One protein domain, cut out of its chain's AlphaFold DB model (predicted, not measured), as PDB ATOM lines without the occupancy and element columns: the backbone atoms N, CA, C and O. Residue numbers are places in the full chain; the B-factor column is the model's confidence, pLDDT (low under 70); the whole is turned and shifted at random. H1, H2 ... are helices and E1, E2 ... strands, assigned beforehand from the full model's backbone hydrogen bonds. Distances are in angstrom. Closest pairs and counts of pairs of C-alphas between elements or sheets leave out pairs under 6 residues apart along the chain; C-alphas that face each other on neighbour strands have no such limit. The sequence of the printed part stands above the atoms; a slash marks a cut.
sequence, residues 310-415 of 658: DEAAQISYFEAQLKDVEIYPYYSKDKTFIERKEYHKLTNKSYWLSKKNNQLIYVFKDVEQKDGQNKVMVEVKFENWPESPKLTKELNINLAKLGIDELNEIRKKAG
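Overview. This is residues 310 to 415 of the 658 residues of an uncharacterized protein of Mycoplasma phocicerebrale (UniProt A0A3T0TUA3). A long, strongly twisted sheet of three strands, E3, E4 and E5, has helix H1 packed slantwise over it. Beside the end of E5, the tiny two-stranded sheet E1 and E2 forms a junction with H2 and the beginning of H3, whose residues 408 to 413 stick out as an arm with 414 and 415. The 106 printed residues have three named helices and five named strands, in the order H1 E1 H2 E2 E3 E4 E5 H3. Both sheets, E3 E4 E5 and E1 E2, are antiparallel, and the class is mixed, helices and strands. The whole is compact, with a radius of gyration of the C-alphas of 14.5 A and spans of 41 by 39 by 22 A.

Arrangement. H1, residues 311 to 323, is on the sheet of E3, residues 360 to 370, E4, residues 373 to 382, and E5, residues 391 to 396, making two layers, a helix on one face of a sheet. Its height over the sheet is 8.8 A, and it runs slantwise to the strands, at 39 degrees to E4 on the local plane. The closest C-alphas of H1 and E5 are those of Ile 315 and Leu 391, 6.4 A apart. E1, residues 327 to 329, is the antiparallel neighbour of E2, residues 351 to 353, with N 328 and O 352 within hydrogen-bond range at 2.9 A. H2, residues 332 to 339, only grazes the larger sheet with residues 338 to 339. E3, E4 and E5 form a meander, each strand the antiparallel neighbour of the one before, in two hairpins. N 363 and O 379 are 2.8 A apart, and N 378 and O 393 are also 2.8 A apart, within hydrogen-bond range. E3 bends by 63 degrees at residue 366. H3, residues 403 to 413, is not on the larger sheet; its closest C-alpha to E2 is Gly 403, 4.9 A from that of Trp 352. H1 and H3 are apart. In H1, H2 and H3 every O i to N i+4 pair is within hydrogen-bond range.

Along the chain. H1 begins at C-alpha 311 (59.523, 13.266, 18.547) and is 18.4 A long. E1 measures 6.9 A, H2 10.6 A and E2 6.7 A. E3 runs 26.7 A from C-alpha 360 (71.817, 15.005, 9.858), E4 28.4 A and E5 16.0 A. H3, 15.8 A, ends at C-alpha 413 (95.234, 6.623, 4.524).

Size, cuts and confidence. The C-alphas of Asp 310 and Gly 415, the two farthest apart, are 42.8 A apart. Without residues 408 to 415, which stand free, the body spans 42 by 28 by 22 A. The printed part has no cut, and the link from H2 to E2, 11 residues, is long. Mean pLDDT of the printed part is 92.2, and no printed residue is under 70.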
ATOM      1  N   ASP A 310      58.930   8.464  17.612       92.19
ATOM      2  CA  ASP A 310      58.247   9.668  18.081       92.19
ATOM      3  C   ASP A 310      59.232  10.842  18.251       92.19
ATOM      4  O   ASP A 310      60.453  10.674  18.219       92.19
ATOM      5  N   GLU A 311      58.705  12.055  18.425       93.06
ATOM      6  CA  GLU A 311      59.523  13.266  18.547       93.06
ATOM      7  C   GLU A 311      60.517  13.188  19.722       93.06
ATOM      8  O   GLU A 311      61.674  13.584  19.575       93.06
ATOM      9  N   ALA A 312      60.128  12.611  20.862       95.31
ATOM     10  CA  ALA A 312      61.010  12.477  22.024       95.31
ATOM     11  C   ALA A 312      62.204  11.546  21.741       95.31
ATOM     12  O   ALA A 312      63.345  11.853  22.105       95.31
ATOM     13  N   ALA A 313      61.970  10.435  21.046       95.50
ATOM     14  CA  ALA A 313      63.007   9.516  20.601       95.50
ATOM     15  C   ALA A 313      63.895  10.134  19.508       95.50
ATOM     16  O   ALA A 313      65.105   9.903  19.504       95.50
ATOM     17  N   GLN A 314      63.337  10.969  18.625       95.06
ATOM     18  CA  GLN A 314      64.111  11.725  17.633       95.06
ATOM     19  C   GLN A 314      65.046  12.747  18.297       95.06
ATOM     20  O   GLN A 314      66.230  12.805  17.963       95.06
ATOM     21  N   ILE A 315      64.561  13.504  19.288       95.88
ATOM     22  CA  ILE A 315      65.399  14.429  20.065       95.88
ATOM     23  C   ILE A 315      66.485  13.669  20.833       95.88
ATOM     24  O   ILE A 315      67.657  14.039  20.758       95.88
ATOM     25  N   SER A 316      66.133  12.556  21.486       95.25
ATOM     26  CA  SER A 316      67.097  11.693  22.190       95.25
ATOM     27  C   SER A 316      68.181  11.154  21.247       95.25
ATOM     28  O   SER A 316      69.356  11.069  21.612       95.25
ATOM     29  N   TYR A 317      67.811  10.830  20.003       94.62
ATOM     30  CA  TYR A 317      68.765  10.448  18.966       94.62
ATOM     31  C   TYR A 317      69.727  11.597  18.645       94.62
ATOM     32  O   TYR A 317      70.938  11.376  18.630       94.62
ATOM     33  N   PHE A 318      69.240  12.828  18.453       95.19
ATOM     34  CA  PHE A 318      70.114  13.988  18.230       95.19
ATOM     35  C   PHE A 318      71.062  14.238  19.408       95.19
ATOM     36  O   PHE A 318      72.250  14.482  19.194       95.19
ATOM     37  N   GLU A 319      70.577  14.128  20.646       94.88
ATOM     38  CA  GLU A 319      71.408  14.277  21.843       94.88
ATOM     39  C   GLU A 319      72.534  13.243  21.891       94.88
ATOM     40  O   GLU A 319      73.686  13.602  22.152       94.88
ATOM     41  N   ALA A 320      72.220  11.981  21.589       92.81
ATOM     42  CA  ALA A 320      73.205  10.911  21.512       92.81
ATOM     43  C   ALA A 320      74.238  11.170  20.405       92.81
ATOM     44  O   ALA A 320      75.433  10.979  20.628       92.81
ATOM     45  N   GLN A 321      73.803  11.663  19.237       91.81
ATOM     46  CA  GLN A 321      74.707  12.020  18.141       91.81
ATOM     47  C   GLN A 321      75.618  13.204  18.479       91.81
ATOM     48  O   GLN A 321      76.699  13.288  17.911       91.81
ATOM     49  N   LEU A 322      75.217  14.104  19.381       92.50
ATOM     50  CA  LEU A 322      76.024  15.256  19.798       92.50
ATOM     51  C   LEU A 322      76.901  15.002  21.031       92.50
ATOM     52  O   LEU A 322      77.793  15.803  21.299       92.50
ATOM     53  N   LYS A 323      76.663  13.929  21.795       88.69
ATOM     54  CA  LYS A 323      77.328  13.685  23.087       88.69
ATOM     55  C   LYS A 323      78.854  13.579  22.985       88.69
ATOM     56  O   LYS A 323      79.547  14.140  23.825       88.69
ATOM     57  N   ASP A 324      79.349  12.909  21.945       81.12
ATOM     58  CA  ASP A 324      80.780  12.622  21.752       81.12
ATOM     59  C   ASP A 324      81.370  13.352  20.532       81.12
ATOM     60  O   ASP A 324      82.366  12.908  19.949       81.12
ATOM     61  N   VAL A 325      80.714  14.425  20.082       89.56
ATOM     62  CA  VAL A 325      81.157  15.212  18.929       89.56
ATOM     63  C   VAL A 325      82.019  16.367  19.402       89.56
ATOM     64  O   VAL A 325      81.589  17.210  20.183       89.56
ATOM     65  N   GLU A 326      83.232  16.426  18.867       91.44
ATOM     66  CA  GLU A 326      84.138  17.555  19.047       91.44
ATOM     67  C   GLU A 326      84.067  18.451  17.813       91.44
ATOM     68  O   GLU A 326      83.997  17.964  16.677       91.44
ATOM     69  N   ILE A 327      84.091  19.762  18.047       95.25
ATOM     70  CA  ILE A 327      84.076  20.779  16.999       95.25
ATOM     71  C   ILE A 327      85.461  21.402  16.914       95.25
ATOM     72  O   ILE A 327      85.982  21.898  17.914       95.25
ATOM     73  N   TYR A 328      86.031  21.418  15.715       95.31
ATOM     74  CA  TYR A 328      87.293  22.088  15.415       95.31
ATOM     75  C   TYR A 328      87.061  23.237  14.436       95.31
ATOM     76  O   TYR A 328      86.181  23.123  13.576       95.31
ATOM     77  N   PRO A 329      87.858  24.315  14.484       96.81
ATOM     78  CA  PRO A 329      87.986  25.201  13.336       96.81
ATOM     79  C   PRO A 329      88.477  24.397  12.126       96.81
ATOM     80  O   PRO A 329      89.361  23.551  12.251       96.81
ATOM     81  N   TYR A 330      87.894  24.622  10.951       96.75
ATOM     82  CA  TYR A 330      88.241  23.843   9.763       96.75
ATOM     83  C   TYR A 330      89.665  24.165   9.297       96.75
ATOM     84  O   TYR A 330      90.464  23.251   9.112       96.75
ATOM     85  N   TYR A 331      89.987  25.450   9.144       96.38
ATOM     86  CA  TYR A 331      91.302  25.938   8.724       96.38
ATOM     87  C   TYR A 331      91.949  26.831   9.790       96.38
ATOM     88  O   TYR A 331      91.269  27.337  10.690       96.38
ATOM     89  N   SER A 332      93.246  27.124   9.639       93.94
ATOM     90  CA  SER A 332      93.949  28.076  10.515       93.94
ATOM     91  C   SER A 332      93.289  29.454  10.537       93.94
ATOM     92  O   SER A 332      93.220  30.084  11.590       93.94
ATOM     93  N   LYS A 333      92.749  29.927   9.404       93.69
ATOM     94  CA  LYS A 333      92.021  31.205   9.358       93.69
ATOM     95  C   LYS A 333      90.818  31.234  10.299       93.69
ATOM     96  O   LYS A 333      90.576  32.254  10.933       93.69
ATOM     97  N   ASP A 334      90.079  30.127  10.392       95.25
ATOM     98  CA  ASP A 334      88.856  30.045  11.189       95.25
ATOM     99  C   ASP A 334      89.217  30.049  12.676       95.25
ATOM    100  O   ASP A 334      88.589  30.756  13.461       95.25
ATOM    101  N   LYS A 335      90.302  29.351  13.043       94.88
ATOM    102  CA  LYS A 335      90.898  29.427  14.380       94.88
ATOM    103  C   LYS A 335      91.248  30.871  14.746       94.88
ATOM    104  O   LYS A 335      90.812  31.350  15.788       94.88
ATOM    105  N   THR A 336      91.959  31.581  13.867       91.00
ATOM    106  CA  THR A 336      92.322  32.988  14.083       91.00
ATOM    107  C   THR A 336      91.091  33.882  14.256       91.00
ATOM    108  O   THR A 336      91.085  34.742  15.132       91.00
ATOM    109  N   PHE A 337      90.039  33.690  13.455       91.00
ATOM    110  CA  PHE A 337      88.808  34.472  13.589       91.00
ATOM    111  C   PHE A 337      88.094  34.212  14.919       91.00
ATOM    112  O   PHE A 337      87.597  35.160  15.524       91.00
ATOM    113  N   ILE A 338      88.086  32.969  15.411       91.81
ATOM    114  CA  ILE A 338      87.525  32.638  16.728       91.81
ATOM    115  C   ILE A 338      88.352  33.285  17.847       91.81
ATOM    116  O   ILE A 338      87.789  33.949  18.710       91.81
ATOM    117  N   GLU A 339      89.681  33.158  17.809       88.56
ATOM    118  CA  GLU A 339      90.586  33.740  18.815       88.56
ATOM    119  C   GLU A 339      90.490  35.273  18.877       88.56
ATOM    120  O   GLU A 339      90.563  35.855  19.957       88.56
ATOM    121  N   ARG A 340      90.273  35.930  17.730       86.88
ATOM    122  CA  ARG A 340      90.114  37.391  17.618       86.88
ATOM    123  C   ARG A 340      88.681  37.887  17.808       86.88
ATOM    124  O   ARG A 340      88.436  39.076  17.638       86.88
ATOM    125  N   LYS A 341      87.732  37.003  18.130       88.19
ATOM    126  CA  LYS A 341      86.302  37.337  18.260       88.19
ATOM    127  C   LYS A 341      85.688  37.943  16.986       88.19
ATOM    128  O   LYS A 341      84.682  38.646  17.030       88.19
ATOM    129  N   GLU A 342      86.244  37.632  15.814       86.31
ATOM    130  CA  GLU A 342      85.748  38.071  14.504       86.31
ATOM    131  C   GLU A 342      84.632  37.140  13.985       86.31
ATOM    132  O   GLU A 342      84.665  36.663  12.848       86.31
ATOM    133  N   TYR A 343      83.623  36.857  14.816       87.56
ATOM    134  CA  TYR A 343      82.626  35.808  14.549       87.56
ATOM    135  C   TYR A 343      81.802  36.033  13.274       87.56
ATOM    136  O   TYR A 343      81.385  35.072  12.632       87.56
ATOM    137  N   HIS A 344      81.644  37.286  12.839       84.06
ATOM    138  CA  HIS A 344      80.975  37.646  11.585       84.06
ATOM    139  C   HIS A 344      81.653  37.068  10.324       84.06
ATOM    140  O   HIS A 344      81.048  37.064   9.253       84.06
ATOM    141  N   LYS A 345      82.907  36.599  10.423       87.12
ATOM    142  CA  LYS A 345      83.637  35.942   9.323       87.12
ATOM    143  C   LYS A 345      83.430  34.428   9.277       87.12
ATOM    144  O   LYS A 345      83.846  33.792   8.306       87.12
ATOM    145  N   LEU A 346      82.818  33.846  10.305       91.25
ATOM    146  CA  LEU A 346      82.601  32.408  10.413       91.25
ATOM    147  C   LEU A 346      81.332  32.001   9.663       91.25
ATOM    148  O   LEU A 346      80.340  32.723   9.607       91.25
ATOM    149  N   THR A 347      81.363  30.812   9.072       91.75
ATOM    150  CA  THR A 347      80.206  30.213   8.393       91.75
ATOM    151  C   THR A 347      80.053  28.759   8.819       91.75
ATOM    152  O   THR A 347      80.950  28.194   9.437       91.75
ATOM    153  N   ASN A 348      78.985  28.081   8.390       90.38
ATOM    154  CA  ASN A 348      78.848  26.632   8.597       90.38
ATOM    155  C   ASN A 348      80.033  25.805   8.052       90.38
ATOM    156  O   ASN A 348      80.213  24.662   8.454       90.38
ATOM    157  N   LYS A 349      80.833  26.360   7.128       93.38
ATOM    158  CA  LYS A 349      82.031  25.706   6.575       93.38
ATOM    159  C   LYS A 349      83.296  25.941   7.403       93.38
ATOM    160  O   LYS A 349      84.304  25.302   7.126       93.38
ATOM    161  N   SER A 350      83.249  26.839   8.383       94.94
ATOM    162  CA  SER A 350      84.373  27.157   9.272       94.94
ATOM    163  C   SER A 350      84.598  26.100  10.350       94.94
ATOM    164  O   SER A 350      85.564  26.201  11.099       94.94
ATOM    165  N   TYR A 351      83.734  25.087  10.429       95.75
ATOM    166  CA  TYR A 351      83.756  24.072  11.472       95.75
ATOM    167  C   TYR A 351      83.899  22.668  10.890       95.75
ATOM    168  O   TYR A 351      83.292  22.321   9.872       95.75
ATOM    169  N   TRP A 352      84.673  21.841  11.578       95.06
ATOM    170  CA  TRP A 352      84.784  20.410  11.355       95.06
ATOM    171  C   TRP A 352      84.230  19.655  12.558       95.06
ATOM    172  O   TRP A 352      84.483  20.028  13.700       95.06
ATOM    173  N   LEU A 353      83.494  18.577  12.297       94.06
ATOM    174  CA  LEU A 353      82.942  17.691  13.320       94.06
ATOM    175  C   LEU A 353      83.761  16.401  13.336       94.06
ATOM    176  O   LEU A 353      83.874  15.745  12.300       94.06
ATOM    177  N   SER A 354      84.286  16.010  14.498       89.38
ATOM    178  CA  SER A 354      85.099  14.789  14.635       89.38
ATOM    179  C   SER A 354      84.349  13.521  14.205       89.38
ATOM    180  O   SER A 354      84.935  12.619  13.605       89.38
ATOM    181  N   LYS A 355      83.034  13.468  14.452       86.31
ATOM    182  CA  LYS A 355      82.127  12.398  14.016       86.31
ATOM    183  C   LYS A 355      80.877  13.008  13.390       86.31
ATOM    184  O   LYS A 355      79.942  13.391  14.085       86.31
ATOM    185  N   LYS A 356      80.848  13.100  12.061       88.25
ATOM    186  CA  LYS A 356      79.681  13.612  11.333       88.25
ATOM    187  C   LYS A 356      78.706  12.487  10.993       88.25
ATOM    188  O   LYS A 356      79.058  11.565  10.255       88.25
ATOM    189  N   ASN A 357      77.458  12.612  11.440       90.75
ATOM    190  CA  ASN A 357      76.373  11.783  10.932       90.75
ATOM    191  C   ASN A 357      75.816  12.394   9.639       90.75
ATOM    192  O   ASN A 357      75.259  13.486   9.638       90.75
ATOM    193  N   ASN A 358      75.965  11.681   8.524       90.00
ATOM    194  CA  ASN A 358      75.526  12.158   7.209       90.00
ATOM    195  C   ASN A 358      74.011  12.045   6.981       90.00
ATOM    196  O   ASN A 358      73.559  12.340   5.887       90.00
ATOM    197  N   GLN A 359      73.246  11.575   7.964       92.12
ATOM    198  CA  GLN A 359      71.788  11.660   7.948       92.12
ATOM    199  C   GLN A 359      71.289  13.003   8.510       92.12
ATOM    200  O   GLN A 359      70.105  13.316   8.407       92.12
ATOM    201  N   LEU A 360      72.170  13.789   9.136       93.31
ATOM    202  CA  LEU A 360      71.817  15.005   9.858       93.31
ATOM    203  C   LEU A 360      72.423  16.248   9.202       93.31
ATOM    204  O   LEU A 360      73.530  16.231   8.657       93.31
ATOM    205  N   ILE A 361      71.700  17.359   9.320       93.50
ATOM    206  CA  ILE A 361      72.196  18.703   9.030       93.50
ATOM    207  C   ILE A 361      72.616  19.344  10.348       93.50
ATOM    208  O   ILE A 361      71.862  19.317  11.314       93.50
ATOM    209  N   TYR A 362      73.793  19.969  10.342       94.12
ATOM    210  CA  TYR A 362      74.329  20.746  11.455       94.12
ATOM    211  C   TYR A 362      74.421  22.210  11.021       94.12
ATOM    212  O   TYR A 362      75.060  22.517  10.009       94.12
ATOM    213  N   VAL A 363      73.771  23.102  11.763       93.56
ATOM    214  CA  VAL A 363      73.798  24.551  11.537       93.56
ATOM    215  C   VAL A 363      74.443  25.217  12.744       93.56
ATOM    216  O   VAL A 363      73.939  25.109  13.858       93.56
ATOM    217  N   PHE A 364      75.545  25.915  12.507       93.69
ATOM    218  CA  PHE A 364      76.294  26.664  13.506       93.69
ATOM    219  C   PHE A 364      75.773  28.103  13.539       93.69
ATOM    220  O   PHE A 364      75.675  28.752  12.495       93.69
ATOM    221  N   LYS A 365      75.396  28.573  14.728       89.50
ATOM    222  CA  LYS A 365      74.849  29.913  14.962       89.50
ATOM    223  C   LYS A 365      75.859  30.752  15.750       89.50
ATOM    224  O   LYS A 365      76.987  30.930  15.297       89.50
ATOM    225  N   ASP A 366      75.450  31.251  16.910       88.69
ATOM    226  CA  ASP A 366      76.228  32.165  17.731       88.69
ATOM    227  C   ASP A 366      77.454  31.478  18.330       88.69
ATOM    228  O   ASP A 366      77.397  30.316  18.750       88.69
ATOM    229  N   VAL A 367      78.559  32.225  18.352       89.38
ATOM    230  CA  VAL A 367      79.795  31.856  19.039       89.38
ATOM    231  C   VAL A 367      79.948  32.776  20.233       89.38
ATOM    232  O   VAL A 367      79.884  33.997  20.095       89.38
ATOM    233  N   GLU A 368      80.177  32.195  21.398       86.69
ATOM    234  CA  GLU A 368      80.424  32.940  22.623       86.69
ATOM    235  C   GLU A 368      81.628  32.379  23.369       86.69
ATOM    236  O   GLU A 368      81.987  31.208  23.239       86.69
ATOM    237  N   GLN A 369      82.265  33.238  24.160       84.69
ATOM    238  CA  GLN A 369      83.311  32.820  25.077       84.69
ATOM    239  C   GLN A 369      82.708  32.745  26.480       84.69
ATOM    240  O   GLN A 369      82.335  33.769  27.050       84.69
ATOM    241  N   LYS A 370      82.623  31.534  27.032       80.81
ATOM    242  CA  LYS A 370      82.088  31.254  28.371       80.81
ATOM    243  C   LYS A 370      83.108  30.439  29.149       80.81
ATOM    244  O   LYS A 370      83.637  29.461  28.626       80.81
ATOM    245  N   ASP A 371      83.407  30.849  30.378       79.69
ATOM    246  CA  ASP A 371      84.347  30.147  31.268       79.69
ATOM    247  C   ASP A 371      85.738  29.913  30.639       79.69
ATOM    248  O   ASP A 371      86.370  28.874  30.821       79.69
ATOM    249  N   GLY A 372      86.205  30.875  29.835       79.94
ATOM    250  CA  GLY A 372      87.484  30.789  29.120       79.94
ATOM    251  C   GLY A 372      87.492  29.839  27.915       79.94
ATOM    252  O   GLY A 372      88.517  29.727  27.247       79.94
ATOM    253  N   GLN A 373      86.368  29.193  27.593       87.31
ATOM    254  CA  GLN A 373      86.212  28.305  26.443       87.31
ATOM    255  C   GLN A 373      85.355  28.963  25.360       87.31
ATOM    256  O   GLN A 373      84.368  29.637  25.654       87.31
ATOM    257  N   ASN A 374      85.724  28.759  24.095       90.69
ATOM    258  CA  ASN A 374      84.889  29.170  22.970       90.69
ATOM    259  C   ASN A 374      83.825  28.105  22.731       90.69
ATOM    260  O   ASN A 374      84.144  26.918  22.636       90.69
ATOM    261  N   LYS A 375      82.573  28.529  22.623       92.69
ATOM    262  CA  LYS A 375      81.420  27.661  22.427       92.69
ATOM    263  C   LYS A 375      80.613  28.126  21.232       92.69
ATOM    264  O   LYS A 375      80.582  29.313  20.933       92.69
ATOM    265  N   VAL A 376      79.966  27.186  20.554       94.62
ATOM    266  CA  VAL A 376      79.082  27.458  19.420       94.62
ATOM    267  C   VAL A 376      77.737  26.783  19.624       94.62
ATOM    268  O   VAL A 376      77.654  25.628  20.047       94.62
ATOM    269  N   MET A 377      76.673  27.507  19.294       94.25
ATOM    270  CA  MET A 377      75.323  26.962  19.251       94.25
ATOM    271  C   MET A 377      75.139  26.135  17.977       94.25
ATOM    272  O   MET A 377      75.243  26.661  16.866       94.25
ATOM    273  N   VAL A 378      74.838  24.845  18.130       95.06
ATOM    274  CA  VAL A 378      74.610  23.914  17.018       95.06
ATOM    275  C   VAL A 378      73.149  23.484  16.992       95.06
ATOM    276  O   VAL A 378      72.666  22.848  17.928       95.06
ATOM    277  N   GLU A 379      72.445  23.819  15.911       95.31
ATOM    278  CA  GLU A 379      71.117  23.282  15.595       95.31
ATOM    279  C   GLU A 379      71.264  22.034  14.714       95.31
ATOM    280  O   GLU A 379      71.954  22.065  13.692       95.31
ATOM    281  N   VAL A 380      70.600  20.945  15.100       95.38
ATOM    282  CA  VAL A 380      70.617  19.658  14.397       95.38
ATOM    283  C   VAL A 380      69.207  19.229  14.021       95.38
ATOM    284  O   VAL A 380      68.270  19.407  14.801       95.38
ATOM    285  N   LYS A 381      69.073  18.657  12.821       95.44
ATOM    286  CA  LYS A 381      67.838  18.063  12.289       95.44
ATOM    287  C   LYS A 381      68.144  16.991  11.241       95.44
ATOM    288  O   LYS A 381      69.264  16.954  10.725       95.44
ATOM    289  N   PHE A 382      67.165  16.165  10.877       94.88
ATOM    290  CA  PHE A 382      67.317  15.208   9.778       94.88
ATOM    291  C   PHE A 382      67.469  15.919   8.424       94.88
ATOM    292  O   PHE A 382      66.822  16.927   8.130       94.88
ATOM    293  N   GLU A 383      68.376  15.409   7.594       93.12
ATOM    294  CA  GLU A 383      68.601  15.910   6.243       93.12
ATOM    295  C   GLU A 383      67.438  15.527   5.321       93.12
ATOM    296  O   GLU A 383      66.934  14.412   5.378       93.12
ATOM    297  N   ASN A 384      67.049  16.439   4.426       89.25
ATOM    298  CA  ASN A 384      65.961  16.258   3.454       89.25
ATOM    299  C   ASN A 384      64.554  16.075   4.049       89.25
ATOM    300  O   ASN A 384      63.639  15.757   3.295       89.25
ATOM    301  N   TRP A 385      64.365  16.359   5.339       91.88
ATOM    302  CA  TRP A 385      63.049  16.428   5.974       91.88
ATOM    303  C   TRP A 385      62.793  17.846   6.523       91.88
ATOM    304  O   TRP A 385      63.352  18.222   7.560       91.88
ATOM    305  N   PRO A 386      62.020  18.691   5.812       85.94
ATOM    306  CA  PRO A 386      61.780  20.079   6.215       85.94
ATOM    307  C   PRO A 386      61.104  20.221   7.582       85.94
ATOM    308  O   PRO A 386      61.481  21.113   8.345       85.94
ATOM    309  N   GLU A 387      60.164  19.328   7.891       89.62
ATOM    310  CA  GLU A 387      59.368  19.294   9.122       89.62
ATOM    311  C   GLU A 387      60.057  18.536  10.266       89.62
ATOM    312  O   GLU A 387      59.467  18.384  11.334       89.62
ATOM    313  N   SER A 388      61.302  18.077  10.073       93.19
ATOM    314  CA  SER A 388      62.084  17.424  11.127       93.19
ATOM    315  C   SER A 388      62.107  18.281  12.396       93.19
ATOM    316  O   SER A 388      62.450  19.472  12.312       93.19
ATOM    317  N   PRO A 389      61.897  17.677  13.580       94.44
ATOM    318  CA  PRO A 389      62.211  18.312  14.847       94.44
ATOM    319  C   PRO A 389      63.657  18.794  14.883       94.44
ATOM    320  O   PRO A 389      64.523  18.323  14.131       94.44
ATOM    321  N   LYS A 390      63.905  19.760  15.764       95.12
ATOM    322  CA  LYS A 390      65.190  20.441  15.878       95.12
ATOM    323  C   LYS A 390      65.674  20.397  17.312       95.12
ATOM    324  O   LYS A 390      64.936  20.751  18.225       95.12
ATOM    325  N   LEU A 391      66.946  20.066  17.487       95.88
ATOM    326  CA  LEU A 391      67.648  20.235  18.753       95.88
ATOM    327  C   LEU A 391      68.693  21.332  18.592       95.88
ATOM    328  O   LEU A 391      69.502  21.275  17.671       95.88
ATOM    329  N   THR A 392      68.696  22.315  19.490       94.94
ATOM    330  CA  THR A 392      69.758  23.323  19.575       94.94
ATOM    331  C   THR A 392      70.556  23.095  20.852       94.94
ATOM    332  O   THR A 392      69.977  23.065  21.935       94.94
ATOM    333  N   LYS A 393      71.875  22.923  20.730       93.50
ATOM    334  CA  LYS A 393      72.768  22.639  21.859       93.50
ATOM    335  C   LYS A 393      74.062  23.440  21.756       93.50
ATOM    336  O   LYS A 393      74.627  23.580  20.675       93.50
ATOM    337  N   GLU A 394      74.518  23.952  22.889       93.12
ATOM    338  CA  GLU A 394      75.812  24.621  23.032       93.12
ATOM    339  C   GLU A 394      76.926  23.566  23.101       93.12
ATOM    340  O   GLU A 394      76.839  22.622  23.893       93.12
ATOM    341  N   LEU A 395      77.959  23.702  22.268       93.75
ATOM    342  CA  LEU A 395      79.094  22.778  22.212       93.75
ATOM    343  C   LEU A 395      80.423  23.534  22.218       93.75
ATOM    344  O   LEU A 395      80.550  24.605  21.626       93.75
ATOM    345  N   ASN A 396      81.429  22.952  22.868       93.50
ATOM    346  CA  ASN A 396      82.765  23.533  22.956       93.50
ATOM    347  C   ASN A 396      83.516  23.412  21.624       93.50
ATOM    348  O   ASN A 396      83.517  22.356  20.988       93.50
ATOM    349  N   ILE A 397      84.220  24.479  21.247       94.56
ATOM    350  CA  ILE A 397      85.149  24.492  20.121       94.56
ATOM    351  C   ILE A 397      86.553  24.194  20.648       94.56
ATOM    352  O   ILE A 397      87.121  24.958  21.431       94.56
ATOM    353  N   ASN A 398      87.145  23.100  20.185       94.00
ATOM    354  CA  ASN A 398      88.521  22.753  20.495       94.00
ATOM    355  C   ASN A 398      89.472  23.418  19.483       94.00
ATOM    356  O   ASN A 398      89.536  23.031  18.320       94.00
ATOM    357  N   LEU A 399      90.229  24.418  19.945       93.25
ATOM    358  CA  LEU A 399      91.191  25.178  19.134       93.25
ATOM    359  C   LEU A 399      92.576  24.514  19.013       93.25
ATOM    360  O   LEU A 399      93.458  25.043  18.328       93.25
ATOM    361  N   ALA A 400      92.808  23.382  19.686       92.19
ATOM    362  CA  ALA A 400      94.090  22.677  19.645       92.19
ATOM    363  C   ALA A 400      94.301  21.889  18.342       92.19
ATOM    364  O   ALA A 400      95.430  21.512  18.038       92.19
ATOM    365  N   LYS A 401      93.233  21.646  17.577       92.94
ATOM    366  CA  LYS A 401      93.243  20.896  16.318       92.94
ATOM    367  C   LYS A 401      92.551  21.677  15.207       92.94
ATOM    368  O   LYS A 401      91.693  22.512  15.488       92.94
ATOM    369  N   LEU A 402      92.893  21.361  13.958       95.69
ATOM    370  CA  LEU A 402      92.204  21.863  12.774       95.69
ATOM    371  C   LEU A 402      91.494  20.723  12.035       95.69
ATOM    372  O   LEU A 402      91.986  19.597  11.963       95.69
ATOM    373  N   GLY A 403      90.351  21.027  11.428       95.19
ATOM    374  CA  GLY A 403      89.622  20.081  10.581       95.19
ATOM    375  C   GLY A 403      90.403  19.641   9.343       95.19
ATOM    376  O   GLY A 403      90.293  18.490   8.923       95.19
ATOM    377  N   ILE A 404      91.215  20.535   8.770       95.81
ATOM    378  CA  ILE A 404      92.061  20.241   7.609       95.81
ATOM    379  C   ILE A 404      93.123  19.180   7.921       95.81
ATOM    380  O   ILE A 404      93.395  18.332   7.071       95.81
ATOM    381  N   ASP A 405      93.647  19.156   9.149       94.88
ATOM    382  CA  ASP A 405      94.622  18.152   9.588       94.88
ATOM    383  C   ASP A 405      93.965  16.769   9.680       94.88
ATOM    384  O   ASP A 405      94.466  15.794   9.117       94.88
ATOM    385  N   GLU A 406      92.784  16.693  10.301       94.00
ATOM    386  CA  GLU A 406      91.997  15.456  10.397       94.00
ATOM    387  C   GLU A 406      91.597  14.934   9.001       94.00
ATOM    388  O   GLU A 406      91.689  13.735   8.714       94.00
ATOM    389  N   LEU A 407      91.210  15.828   8.082       93.50
ATOM    390  CA  LEU A 407      90.920  15.462   6.696       93.50
ATOM    391  C   LEU A 407      92.167  14.942   5.968       93.50
ATOM    392  O   LEU A 407      92.078  13.955   5.232       93.50
ATOM    393  N   ASN A 408      93.322  15.578   6.155       94.62
ATOM    394  CA  ASN A 408      94.572  15.166   5.524       94.62
ATOM    395  C   ASN A 408      95.049  13.796   6.019       94.62
ATOM    396  O   ASN A 408      95.508  12.991   5.207       94.62
ATOM    397  N   GLU A 409      94.824  13.459   7.289       95.06
ATOM    398  CA  GLU A 409      95.065  12.107   7.806       95.06
ATOM    399  C   GLU A 409      94.165  11.052   7.139       95.06
ATOM    400  O   GLU A 409      94.629   9.970   6.762       95.06
ATOM    401  N   ILE A 410      92.882  11.361   6.908       92.75
ATOM    402  CA  ILE A 410      91.964  10.472   6.168       92.75
ATOM    403  C   ILE A 410      92.425  10.302   4.711       92.75
ATOM    404  O   ILE A 410      92.418   9.189   4.177       92.75
ATOM    405  N   ARG A 411      92.842  11.390   4.053       94.94
ATOM    406  CA  ARG A 411      93.315  11.378   2.658       94.94
ATOM    407  C   ARG A 411      94.594  10.568   2.495       94.94
ATOM    408  O   ARG A 411      94.660   9.740   1.588       94.94
ATOM    409  N   LYS A 412      95.548  10.733   3.412       95.38
ATOM    410  CA  LYS A 412      96.805   9.980   3.447       95.38
ATOM    411  C   LYS A 412      96.558   8.474   3.539       95.38
ATOM    412  O   LYS A 412      97.122   7.715   2.758       95.38
ATOM    413  N   LYS A 413      95.644   8.040   4.417       95.69
ATOM    414  CA  LYS A 413      95.234   6.623   4.524       95.69
ATOM    415  C   LYS A 413      94.585   6.084   3.245       95.69
ATOM    416  O   LYS A 413      94.683   4.894   2.971       95.69
ATOM    417  N   ALA A 414      93.943   6.949   2.461       94.44
ATOM    418  CA  ALA A 414      93.335   6.609   1.176       94.44
ATOM    419  C   ALA A 414      94.281   6.782  -0.032       94.44
ATOM    420  O   ALA A 414      93.814   6.701  -1.168       94.44
ATOM    421  N   GLY A 415      95.575   7.058   0.188       94.44
ATOM    422  CA  GLY A 415      96.559   7.264  -0.882       94.44
ATOM    423  C   GLY A 415      96.335   8.538  -1.704       94.44
ATOM    424  O   GLY A 415      96.641   8.560  -2.892       94.44
TER     425      GLY A 415